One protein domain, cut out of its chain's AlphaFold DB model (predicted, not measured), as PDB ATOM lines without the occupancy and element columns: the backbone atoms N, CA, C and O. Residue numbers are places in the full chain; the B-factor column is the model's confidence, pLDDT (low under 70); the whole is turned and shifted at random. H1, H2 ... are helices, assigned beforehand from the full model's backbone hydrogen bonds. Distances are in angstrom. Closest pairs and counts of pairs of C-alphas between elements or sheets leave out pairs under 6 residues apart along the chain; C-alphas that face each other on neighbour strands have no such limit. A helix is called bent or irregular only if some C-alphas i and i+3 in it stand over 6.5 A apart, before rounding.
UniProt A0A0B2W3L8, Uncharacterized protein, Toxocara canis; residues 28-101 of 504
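This is residues 28 to 101 of the 504 residues of an uncharacterized protein of Toxocara canis (UniProt A0A0B2W3L8). A long helix, H1, turns at a tight link into a shorter helix, H2, which folds back loosely beside it, while residues 28 to 48 of H1 stick out beyond. The printed part has 74 residues, with H1 then H2 and no named strand, and its class is all helix. It is extended, with a radius of gyration of the C-alphas of 19.7 A, a rod spanning 68 by 19 by 10 A.

H1 is residues 28 to 72, 65.8 A long, from C-alpha 28 at (-12.812, -4.705, -8.772). H2 is residues 77 to 101, 37.3 A long, ending with C-alpha 101 at (-36.043, 2.367, -25.684). H2 is irregular, but only just: C-alphas 78 and 81 are 6.9 A apart.

H1 and H2 are close but not clearly touching; their closest C-alphas, of Ile 71 and Val 77, are 6.8 A apart. They run opposite ways at a shallow tilt of 14 degrees. Every O i to N i+4 pair is within hydrogen-bond range in H1, and 19 of 21 in H2.

The printed part has no cut. Residues 75 to 77, 79, 82, 100 and 101 have pLDDT under 70.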
ATOM      1  N   CYS A  28     -11.433  -4.667  -9.270       78.25
ATOM      2  CA  CYS A  28     -12.812  -4.705  -8.772       78.25
ATOM      3  C   CYS A  28     -13.352  -3.312  -8.412       78.25
ATOM      4  O   CYS A  28     -14.503  -3.006  -8.722       78.25
ATOM      5  N   VAL A  29     -12.538  -2.438  -7.810       83.50
ATOM      6  CA  VAL A  29     -12.965  -1.063  -7.486       83.50
ATOM      7  C   VAL A  29     -13.175  -0.235  -8.761       83.50
ATOM      8  O   VAL A  29     -14.159   0.504  -8.861       83.50
ATOM      9  N   ALA A  30     -12.315  -0.396  -9.770       84.00
ATOM     10  CA  ALA A  30     -12.486   0.255 -11.070       84.00
ATOM     11  C   ALA A  30     -13.761  -0.223 -11.794       84.00
ATOM     12  O   ALA A  30     -14.497   0.580 -12.365       84.00
ATOM     13  N   PHE A  31     -14.081  -1.514 -11.707       85.12
ATOM     14  CA  PHE A  31     -15.284  -2.078 -12.315       85.12
ATOM     15  C   PHE A  31     -16.573  -1.606 -11.624       85.12
ATOM     16  O   PHE A  31     -17.521  -1.190 -12.289       85.12
ATOM     17  N   VAL A  32     -16.601  -1.588 -10.286       89.88
ATOM     18  CA  VAL A  32     -17.762  -1.095  -9.525       89.88
ATOM     19  C   VAL A  32     -17.975   0.401  -9.762       89.88
ATOM     20  O   VAL A  32     -19.110   0.831  -9.971       89.88
ATOM     21  N   THR A  33     -16.905   1.199  -9.801       87.88
ATOM     22  CA  THR A  33     -17.024   2.633 -10.114       87.88
ATOM     23  C   THR A  33     -17.546   2.850 -11.534       87.88
ATOM     24  O   THR A  33     -18.495   3.614 -11.709       87.88
ATOM     25  N   LEU A  34     -17.060   2.094 -12.522       91.88
ATOM     26  CA  LEU A  34     -17.569   2.137 -13.894       91.88
ATOM     27  C   LEU A  34     -19.067   1.783 -13.970       91.88
ATOM     28  O   LEU A  34     -19.845   2.564 -14.519       91.88
ATOM     29  N   ILE A  35     -19.510   0.696 -13.330       90.75
ATOM     30  CA  ILE A  35     -20.938   0.330 -13.280       90.75
ATOM     31  C   ILE A  35     -21.774   1.436 -12.629       90.75
ATOM     32  O   ILE A  35     -22.809   1.824 -13.172       90.75
ATOM     33  N   THR A  36     -21.332   1.989 -11.497       89.62
ATOM     34  CA  THR A  36     -22.087   3.063 -10.825       89.62
ATOM     35  C   THR A  36     -22.191   4.327 -11.679       89.62
ATOM     36  O   THR A  36     -23.248   4.957 -11.697       89.62
ATOM     37  N   THR A  37     -21.150   4.671 -12.448       90.69
ATOM     38  CA  THR A  37     -21.204   5.805 -13.387       90.69
ATOM     39  C   THR A  37     -22.139   5.551 -14.567       90.69
ATOM     40  O   THR A  37     -22.873   6.457 -14.959       90.69
ATOM     41  N   ILE A  38     -22.184   4.322 -15.093       91.75
ATOM     42  CA  ILE A  38     -23.112   3.939 -16.166       91.75
ATOM     43  C   ILE A  38     -24.559   4.016 -15.669       91.75
ATOM     44  O   ILE A  38     -25.400   4.615 -16.336       91.75
ATOM     45  N   LEU A  39     -24.849   3.489 -14.476       89.94
ATOM     46  CA  LEU A  39     -26.190   3.564 -13.885       89.94
ATOM     47  C   LEU A  39     -26.624   5.016 -13.626       89.94
ATOM     48  O   LEU A  39     -27.753   5.381 -13.948       89.94
ATOM     49  N   ALA A  40     -25.720   5.872 -13.137       90.12
ATOM     50  CA  ALA A  40     -26.003   7.296 -12.955       90.12
ATOM     51  C   ALA A  40     -26.285   8.021 -14.287       90.12
ATOM     52  O   ALA A  40     -27.149   8.899 -14.343       90.12
ATOM     53  N   LEU A  41     -25.591   7.649 -15.369       91.00
ATOM     54  CA  LEU A  41     -25.863   8.174 -16.710       91.00
ATOM     55  C   LEU A  41     -27.217   7.701 -17.249       91.00
ATOM     56  O   LEU A  41     -27.937   8.505 -17.840       91.00
ATOM     57  N   ILE A  42     -27.592   6.441 -17.020       88.44
ATOM     58  CA  ILE A  42     -28.907   5.906 -17.409       88.44
ATOM     59  C   ILE A  42     -30.026   6.659 -16.679       88.44
ATOM     60  O   ILE A  42     -30.969   7.121 -17.327       88.44
ATOM     61  N   ASP A  43     -29.893   6.865 -15.366       85.25
ATOM     62  CA  ASP A  43     -30.859   7.637 -14.575       85.25
ATOM     63  C   ASP A  43     -30.972   9.086 -15.079       85.25
ATOM     64  O   ASP A  43     -32.077   9.613 -15.237       85.25
ATOM     65  N   PHE A  44     -29.845   9.727 -15.407       89.06
ATOM     66  CA  PHE A  44     -29.839  11.076 -15.979       89.06
ATOM     67  C   PHE A  44     -30.559  11.133 -17.334       89.06
ATOM     68  O   PHE A  44     -31.399  12.012 -17.552       89.06
ATOM     69  N   ILE A  45     -30.290  10.178 -18.230       86.81
ATOM     70  CA  ILE A  45     -30.968  10.070 -19.529       86.81
ATOM     71  C   ILE A  45     -32.476   9.870 -19.329       86.81
ATOM     72  O   ILE A  45     -33.273  10.504 -20.023       86.81
ATOM     73  N   PHE A  46     -32.881   9.055 -18.352       85.94
ATOM     74  CA  PHE A  46     -34.290   8.809 -18.050       85.94
ATOM     75  C   PHE A  46     -35.004  10.071 -17.541       85.94
ATOM     76  O   PHE A  46     -36.104  10.394 -17.995       85.94
ATOM     77  N   VAL A  47     -34.361  10.843 -16.659       88.62
ATOM     78  CA  VAL A  47     -34.892  12.128 -16.165       88.62
ATOM     79  C   VAL A  47     -35.019  13.151 -17.298       88.62
ATOM     80  O   VAL A  47     -36.044  13.830 -17.404       88.62
ATOM     81  N   VAL A  48     -34.024  13.241 -18.185       87.00
ATOM     82  CA  VAL A  48     -34.072  14.129 -19.359       87.00
ATOM     83  C   VAL A  48     -35.186  13.704 -20.324       87.00
ATOM     84  O   VAL A  48     -35.939  14.558 -20.801       87.00
ATOM     85  N   ALA A  49     -35.359  12.401 -20.560       82.25
ATOM     86  CA  ALA A  49     -36.438  11.867 -21.388       82.25
ATOM     87  C   ALA A  49     -37.830  12.162 -20.796       82.25
ATOM     88  O   ALA A  49     -38.737  12.567 -21.528       82.25
ATOM     89  N   LEU A  50     -37.999  12.042 -19.474       83.12
ATOM     90  CA  LEU A  50     -39.239  12.416 -18.782       83.12
ATOM     91  C   LEU A  50     -39.529  13.919 -18.896       83.12
ATOM     92  O   LEU A  50     -40.670  14.304 -19.164       83.12
ATOM     93  N   HIS A  51     -38.509  14.770 -18.757       85.25
ATOM     94  CA  HIS A  51     -38.658  16.215 -18.938       85.25
ATOM     95  C   HIS A  51     -39.038  16.590 -20.375       85.25
ATOM     96  O   HIS A  51     -39.946  17.401 -20.571       85.25
ATOM     97  N   LEU A  52     -38.401  15.975 -21.376       82.44
ATOM     98  CA  LEU A  52     -38.753  16.148 -22.787       82.44
ATOM     99  C   LEU A  52     -40.181  15.665 -23.073       82.44
ATOM    100  O   LEU A  52     -40.934  16.367 -23.744       82.44
ATOM    101  N   SER A  53     -40.587  14.523 -22.511       84.12
ATOM    102  CA  SER A  53     -41.956  14.003 -22.620       84.12
ATOM    103  C   SER A  53     -42.984  14.982 -22.040       84.12
ATOM    104  O   SER A  53     -43.951  15.339 -22.717       84.12
ATOM    105  N   CYS A  54     -42.734  15.514 -20.837       82.06
ATOM    106  CA  CYS A  54     -43.565  16.563 -20.239       82.06
ATOM    107  C   CYS A  54     -43.631  17.819 -21.123       82.06
ATOM    108  O   CYS A  54     -44.712  18.368 -21.337       82.06
ATOM    109  N   TYR A  55     -42.501  18.262 -21.674       83.94
ATOM    110  CA  TYR A  55     -42.452  19.441 -22.541       83.94
ATOM    111  C   TYR A  55     -43.277  19.246 -23.824       83.94
ATOM    112  O   TYR A  55     -44.053  20.122 -24.211       83.94
ATOM    113  N   VAL A  56     -43.186  18.065 -24.441       83.75
ATOM    114  CA  VAL A  56     -43.987  17.701 -25.618       83.75
ATOM    115  C   VAL A  56     -45.479  17.639 -25.281       83.75
ATOM    116  O   VAL A  56     -46.293  18.151 -26.050       83.75
ATOM    117  N   GLN A  57     -45.857  17.082 -24.126       82.81
ATOM    118  CA  GLN A  57     -47.254  17.068 -23.678       82.81
ATOM    119  C   GLN A  57     -47.808  18.485 -23.476       82.81
ATOM    120  O   GLN A  57     -48.918  18.774 -23.925       82.81
ATOM    121  N   VAL A  58     -47.033  19.391 -22.873       85.38
ATOM    122  CA  VAL A  58     -47.432  20.799 -22.703       85.38
ATOM    123  C   VAL A  58     -47.613  21.486 -24.060       85.38
ATOM    124  O   VAL A  58     -48.634  22.140 -24.276       85.38
ATOM    125  N   ILE A  59     -46.692  21.283 -25.009       83.12
ATOM    126  CA  ILE A  59     -46.830  21.812 -26.376       83.12
ATOM    127  C   ILE A  59     -48.091  21.261 -27.048       83.12
ATOM    128  O   ILE A  59     -48.851  22.029 -27.638       83.12
ATOM    129  N   MET A  60     -48.352  19.959 -26.931       79.19
ATOM    130  CA  MET A  60     -49.544  19.329 -27.500       79.19
ATOM    131  C   MET A  60     -50.836  19.907 -26.914       79.19
ATOM    132  O   MET A  60     -51.766  20.196 -27.669       79.19
ATOM    133  N   ILE A  61     -50.883  20.157 -25.603       85.31
ATOM    134  CA  ILE A  61     -52.020  20.816 -24.947       85.31
ATOM    135  C   ILE A  61     -52.184  22.249 -25.475       85.31
ATOM    136  O   ILE A  61     -53.293  22.642 -25.844       85.31
ATOM    137  N   CYS A  62     -51.101  23.022 -25.597       80.62
ATOM    138  CA  CYS A  62     -51.150  24.372 -26.169       80.62
ATOM    139  C   CYS A  62     -51.650  24.371 -27.624       80.62
ATOM    140  O   CYS A  62     -52.494  25.196 -27.984       80.62
ATOM    141  N   VAL A  63     -51.193  23.424 -28.451       82.44
ATOM    142  CA  VAL A  63     -51.655  23.259 -29.839       82.44
ATOM    143  C   VAL A  63     -53.138  22.890 -29.875       82.44
ATOM    144  O   VAL A  63     -53.884  23.480 -30.656       82.44
ATOM    145  N   GLN A  64     -53.598  21.987 -29.004       82.56
ATOM    146  CA  GLN A  64     -55.018  21.642 -28.883       82.56
ATOM    147  C   GLN A  64     -55.870  22.854 -28.480       82.56
ATOM    148  O   GLN A  64     -56.906  23.098 -29.100       82.56
ATOM    149  N   PHE A  65     -55.429  23.661 -27.509       81.12
ATOM    150  CA  PHE A  65     -56.123  24.895 -27.118       81.12
ATOM    151  C   PHE A  65     -56.176  25.918 -28.259       81.12
ATOM    152  O   PHE A  65     -57.243  26.481 -28.533       81.12
ATOM    153  N   CYS A  66     -55.066  26.121 -28.973       75.75
ATOM    154  CA  CYS A  66     -55.015  26.974 -30.160       75.75
ATOM    155  C   CYS A  66     -55.945  26.469 -31.271       75.75
ATOM    156  O   CYS A  66     -56.656  27.271 -31.877       75.75
ATOM    157  N   LEU A  67     -56.005  25.154 -31.499       76.69
ATOM    158  CA  LEU A  67     -56.891  24.530 -32.482       76.69
ATOM    159  C   LEU A  67     -58.365  24.729 -32.104       76.69
ATOM    160  O   LEU A  67     -59.156  25.170 -32.935       76.69
ATOM    161  N   ILE A  68     -58.737  24.483 -30.845       82.50
ATOM    162  CA  ILE A  68     -60.102  24.701 -30.336       82.50
ATOM    163  C   ILE A  68     -60.504  26.172 -30.503       82.50
ATOM    164  O   ILE A  68     -61.620  26.477 -30.933       82.50
ATOM    165  N   HIS A  69     -59.592  27.096 -30.203       77.62
ATOM    166  CA  HIS A  69     -59.830  28.525 -30.351       77.62
ATOM    167  C   HIS A  69     -59.916  28.959 -31.832       77.62
ATOM    168  O   HIS A  69     -60.769  29.777 -32.185       77.62
ATOM    169  N   ALA A  70     -59.111  28.371 -32.722       74.81
ATOM    170  CA  ALA A  70     -59.164  28.610 -34.167       74.81
ATOM    171  C   ALA A  70     -60.452  28.059 -34.810       74.81
ATOM    172  O   ALA A  70     -61.081  28.754 -35.616       74.81
ATOM    173  N   ILE A  71     -60.889  26.860 -34.403       77.06
ATOM    174  CA  ILE A  71     -62.156  26.242 -34.828       77.06
ATOM    175  C   ILE A  71     -63.338  27.106 -34.376       77.06
ATOM    176  O   ILE A  71     -64.213  27.420 -35.186       77.06
ATOM    177  N   ARG A  72     -63.331  27.592 -33.124       78.94
ATOM    178  CA  ARG A  72     -64.361  28.519 -32.613       78.94
ATOM    179  C   ARG A  72     -64.459  29.815 -33.417       78.94
ATOM    180  O   ARG A  72     -65.550  30.361 -33.547       78.94
ATOM    181  N   ARG A  73     -63.351  30.300 -33.989       81.75
ATOM    182  CA  ARG A  73     -63.334  31.526 -34.803       81.75
ATOM    183  C   ARG A  73     -63.671  31.305 -36.284       81.75
ATOM    184  O   ARG A  73     -63.692  32.288 -37.016       81.75
ATOM    185  N   LYS A  74     -63.935  30.070 -36.740       75.12
ATOM    186  CA  LYS A  74     -64.271  29.711 -38.142       75.12
ATOM    187  C   LYS A  74     -63.280  30.210 -39.218       75.12
ATOM    188  O   LYS A  74     -63.607  30.189 -40.399       75.12
ATOM    189  N   LYS A  75     -62.065  30.640 -38.852       60.59
ATOM    190  CA  LYS A  75     -61.120  31.289 -39.786       60.59
ATOM    191  C   LYS A  75     -60.160  30.333 -40.507       60.59
ATOM    192  O   LYS A  75     -59.488  30.771 -41.428       60.59
ATOM    193  N   ALA A  76     -60.084  29.054 -40.127       56.34
ATOM    194  CA  ALA A  76     -59.041  28.155 -40.639       56.34
ATOM    195  C   ALA A  76     -59.470  26.677 -40.735       56.34
ATOM    196  O   ALA A  76     -58.744  25.781 -40.312       56.34
ATOM    197  N   VAL A  77     -60.650  26.395 -41.299       65.75
ATOM    198  CA  VAL A  77     -61.130  25.006 -41.486       65.75
ATOM    199  C   VAL A  77     -60.196  24.197 -42.403       65.75
ATOM    200  O   VAL A  77     -60.004  23.004 -42.193       65.75
ATOM    201  N   TRP A  78     -59.526  24.857 -43.352       71.25
ATOM    202  CA  TRP A  78     -58.606  24.229 -44.307       71.25
ATOM    203  C   TRP A  78     -57.264  23.782 -43.701       71.25
ATOM    204  O   TRP A  78     -56.578  22.964 -44.301       71.25
ATOM    205  N   MET A  79     -56.883  24.268 -42.511       67.38
ATOM    206  CA  MET A  79     -55.628  23.868 -41.845       67.38
ATOM    207  C   MET A  79     -55.783  22.660 -40.912       67.38
ATOM    208  O   MET A  79     -54.786  22.042 -40.535       67.38
ATOM    209  N   VAL A  80     -57.017  22.299 -40.549       73.12
ATOM    210  CA  VAL A  80     -57.311  21.173 -39.646       73.12
ATOM    211  C   VAL A  80     -56.719  19.843 -40.150       73.12
ATOM    212  O   VAL A  80     -56.097  19.154 -39.342       73.12
ATOM    213  N   PRO A  81     -56.793  19.483 -41.448       73.06
ATOM    214  CA  PRO A  81     -56.216  18.230 -41.945       73.06
ATOM    215  C   PRO A  81     -54.688  18.184 -41.825       73.06
ATOM    216  O   PRO A  81     -54.119  17.142 -41.501       73.06
ATOM    217  N   PHE A  82     -54.020  19.321 -42.044       69.56
ATOM    218  CA  PHE A  82     -52.561  19.416 -41.980       69.56
ATOM    219  C   PHE A  82     -52.066  19.241 -40.541       69.56
ATOM    220  O   PHE A  82     -51.138  18.475 -40.296       69.56
ATOM    221  N   LEU A  83     -52.755  19.874 -39.586       74.50
ATOM    222  CA  LEU A  83     -52.447  19.772 -38.159       74.50
ATOM    223  C   LEU A  83     -52.705  18.364 -37.606       74.50
ATOM    224  O   LEU A  83     -51.893  17.853 -36.832       74.50
ATOM    225  N   VAL A  84     -53.788  17.708 -38.042       79.38
ATOM    226  CA  VAL A  84     -54.078  16.308 -37.687       79.38
ATOM    227  C   VAL A  84     -53.005  15.372 -38.254       79.38
ATOM    228  O   VAL A  84     -52.502  14.522 -37.525       79.38
ATOM    229  N   SER A  85     -52.581  15.567 -39.508       76.50
ATOM    230  CA  SER A  85     -51.507  14.768 -40.113       76.50
ATOM    231  C   SER A  85     -50.175  14.929 -39.372       76.50
ATOM    232  O   SER A  85     -49.515  13.934 -39.068       76.50
ATOM    233  N   THR A  86     -49.788  16.158 -39.015       74.56
ATOM    234  CA  THR A  86     -48.558  16.396 -38.244       74.56
ATOM    235  C   THR A  86     -48.631  15.813 -36.836       74.56
ATOM    236  O   THR A  86     -47.654  15.226 -36.383       74.56
ATOM    237  N   ALA A  87     -49.784  15.900 -36.165       76.56
ATOM    238  CA  ALA A  87     -49.963  15.322 -34.834       76.56
ATOM    239  C   ALA A  87     -49.851  13.790 -34.857       76.56
ATOM    240  O   ALA A  87     -49.191  13.218 -33.995       76.56
ATOM    241  N   ILE A  88     -50.430  13.125 -35.865       79.94
ATOM    242  CA  ILE A  88     -50.311  11.669 -36.036       79.94
ATOM    243  C   ILE A  88     -48.848  11.274 -36.273       79.94
ATOM    244  O   ILE A  88     -48.350  10.365 -35.614       79.94
ATOM    245  N   LYS A  89     -48.131  11.993 -37.148       75.69
ATOM    246  CA  LYS A  89     -46.710  11.722 -37.426       75.69
ATOM    247  C   LYS A  89     -45.833  11.881 -36.184       75.69
ATOM    248  O   LYS A  89     -45.007  11.014 -35.918       75.69
ATOM    249  N   VAL A  90     -46.032  12.946 -35.405       78.56
ATOM    250  CA  VAL A  90     -45.277  13.181 -34.162       78.56
ATOM    251  C   VAL A  90     -45.586  12.102 -33.123       78.56
ATOM    252  O   VAL A  90     -44.658  11.542 -32.543       78.56
ATOM    253  N   SER A  91     -46.860  11.737 -32.944       77.94
ATOM    254  CA  SER A  91     -47.251  10.643 -32.050       77.94
ATOM    255  C   SER A  91     -46.625   9.311 -32.469       77.94
ATOM    256  O   SER A  91     -46.096   8.614 -31.611       77.94
ATOM    257  N   CYS A  92     -46.601   8.981 -33.765       74.06
ATOM    258  CA  CYS A  92     -45.940   7.772 -34.268       74.06
ATOM    259  C   CYS A  92     -44.429   7.773 -33.997       74.06
ATOM    260  O   CYS A  92     -43.898   6.751 -33.574       74.06
ATOM    261  N   VAL A  93     -43.737   8.902 -34.186       77.44
ATOM    262  CA  VAL A  93     -42.291   9.007 -33.913       77.44
ATOM    263  C   VAL A  93     -41.987   8.834 -32.423       77.44
ATOM    264  O   VAL A  93     -41.053   8.117 -32.074       77.44
ATOM    265  N   ILE A  94     -42.791   9.430 -31.537       78.12
ATOM    266  CA  ILE A  94     -42.641   9.262 -30.082       78.12
ATOM    267  C   ILE A  94     -42.879   7.803 -29.682       78.12
ATOM    268  O   ILE A  94     -42.132   7.255 -28.878       78.12
ATOM    269  N   LEU A  95     -43.884   7.152 -30.272       77.00
ATOM    270  CA  LEU A  95     -44.203   5.750 -30.003       77.00
ATOM    271  C   LEU A  95     -43.083   4.813 -30.476       77.00
ATOM    272  O   LEU A  95     -42.706   3.898 -29.750       77.00
ATOM    273  N   LEU A  96     -42.496   5.085 -31.645       73.31
ATOM    274  CA  LEU A  96     -41.324   4.367 -32.151       73.31
ATOM    275  C   LEU A  96     -40.106   4.549 -31.235       73.31
ATOM    276  O   LEU A  96     -39.436   3.569 -30.927       73.31
ATOM    277  N   LEU A  97     -39.864   5.765 -30.733       75.31
ATOM    278  CA  LEU A  97     -38.811   6.036 -29.747       75.31
ATOM    279  C   LEU A  97     -39.033   5.268 -28.438       75.31
ATOM    280  O   LEU A  97     -38.097   4.664 -27.922       75.31
ATOM    281  N   LEU A  98     -40.265   5.236 -27.922       74.50
ATOM    282  CA  LEU A  98     -40.602   4.501 -26.699       74.50
ATOM    283  C   LEU A  98     -40.463   2.980 -26.874       74.50
ATOM    284  O   LEU A  98     -39.955   2.312 -25.977       74.50
ATOM    285  N   ILE A  99     -40.857   2.435 -28.031       74.56
ATOM    286  CA  ILE A  99     -40.675   1.009 -28.354       74.56
ATOM    287  C   ILE A  99     -39.183   0.671 -28.492       74.56
ATOM    288  O   ILE A  99     -38.740  -0.348 -27.961       74.56
ATOM    289  N   SER A 100     -38.395   1.523 -29.156       69.12
ATOM    290  CA  SER A 100     -36.944   1.332 -29.291       69.12
ATOM    291  C   SER A 100     -36.212   1.396 -27.950       69.12
ATOM    292  O   SER A 100     -35.300   0.603 -27.738       69.12
ATOM    293  N   LEU A 101     -36.630   2.269 -27.028       68.19
ATOM    294  CA  LEU A 101     -36.043   2.367 -25.684       68.19
ATOM    295  C   LEU A 101     -36.410   1.178 -24.776       68.19
ATOM    296  O   LEU A 101     -35.647   0.843 -23.876       68.19
TER     297      LEU A 101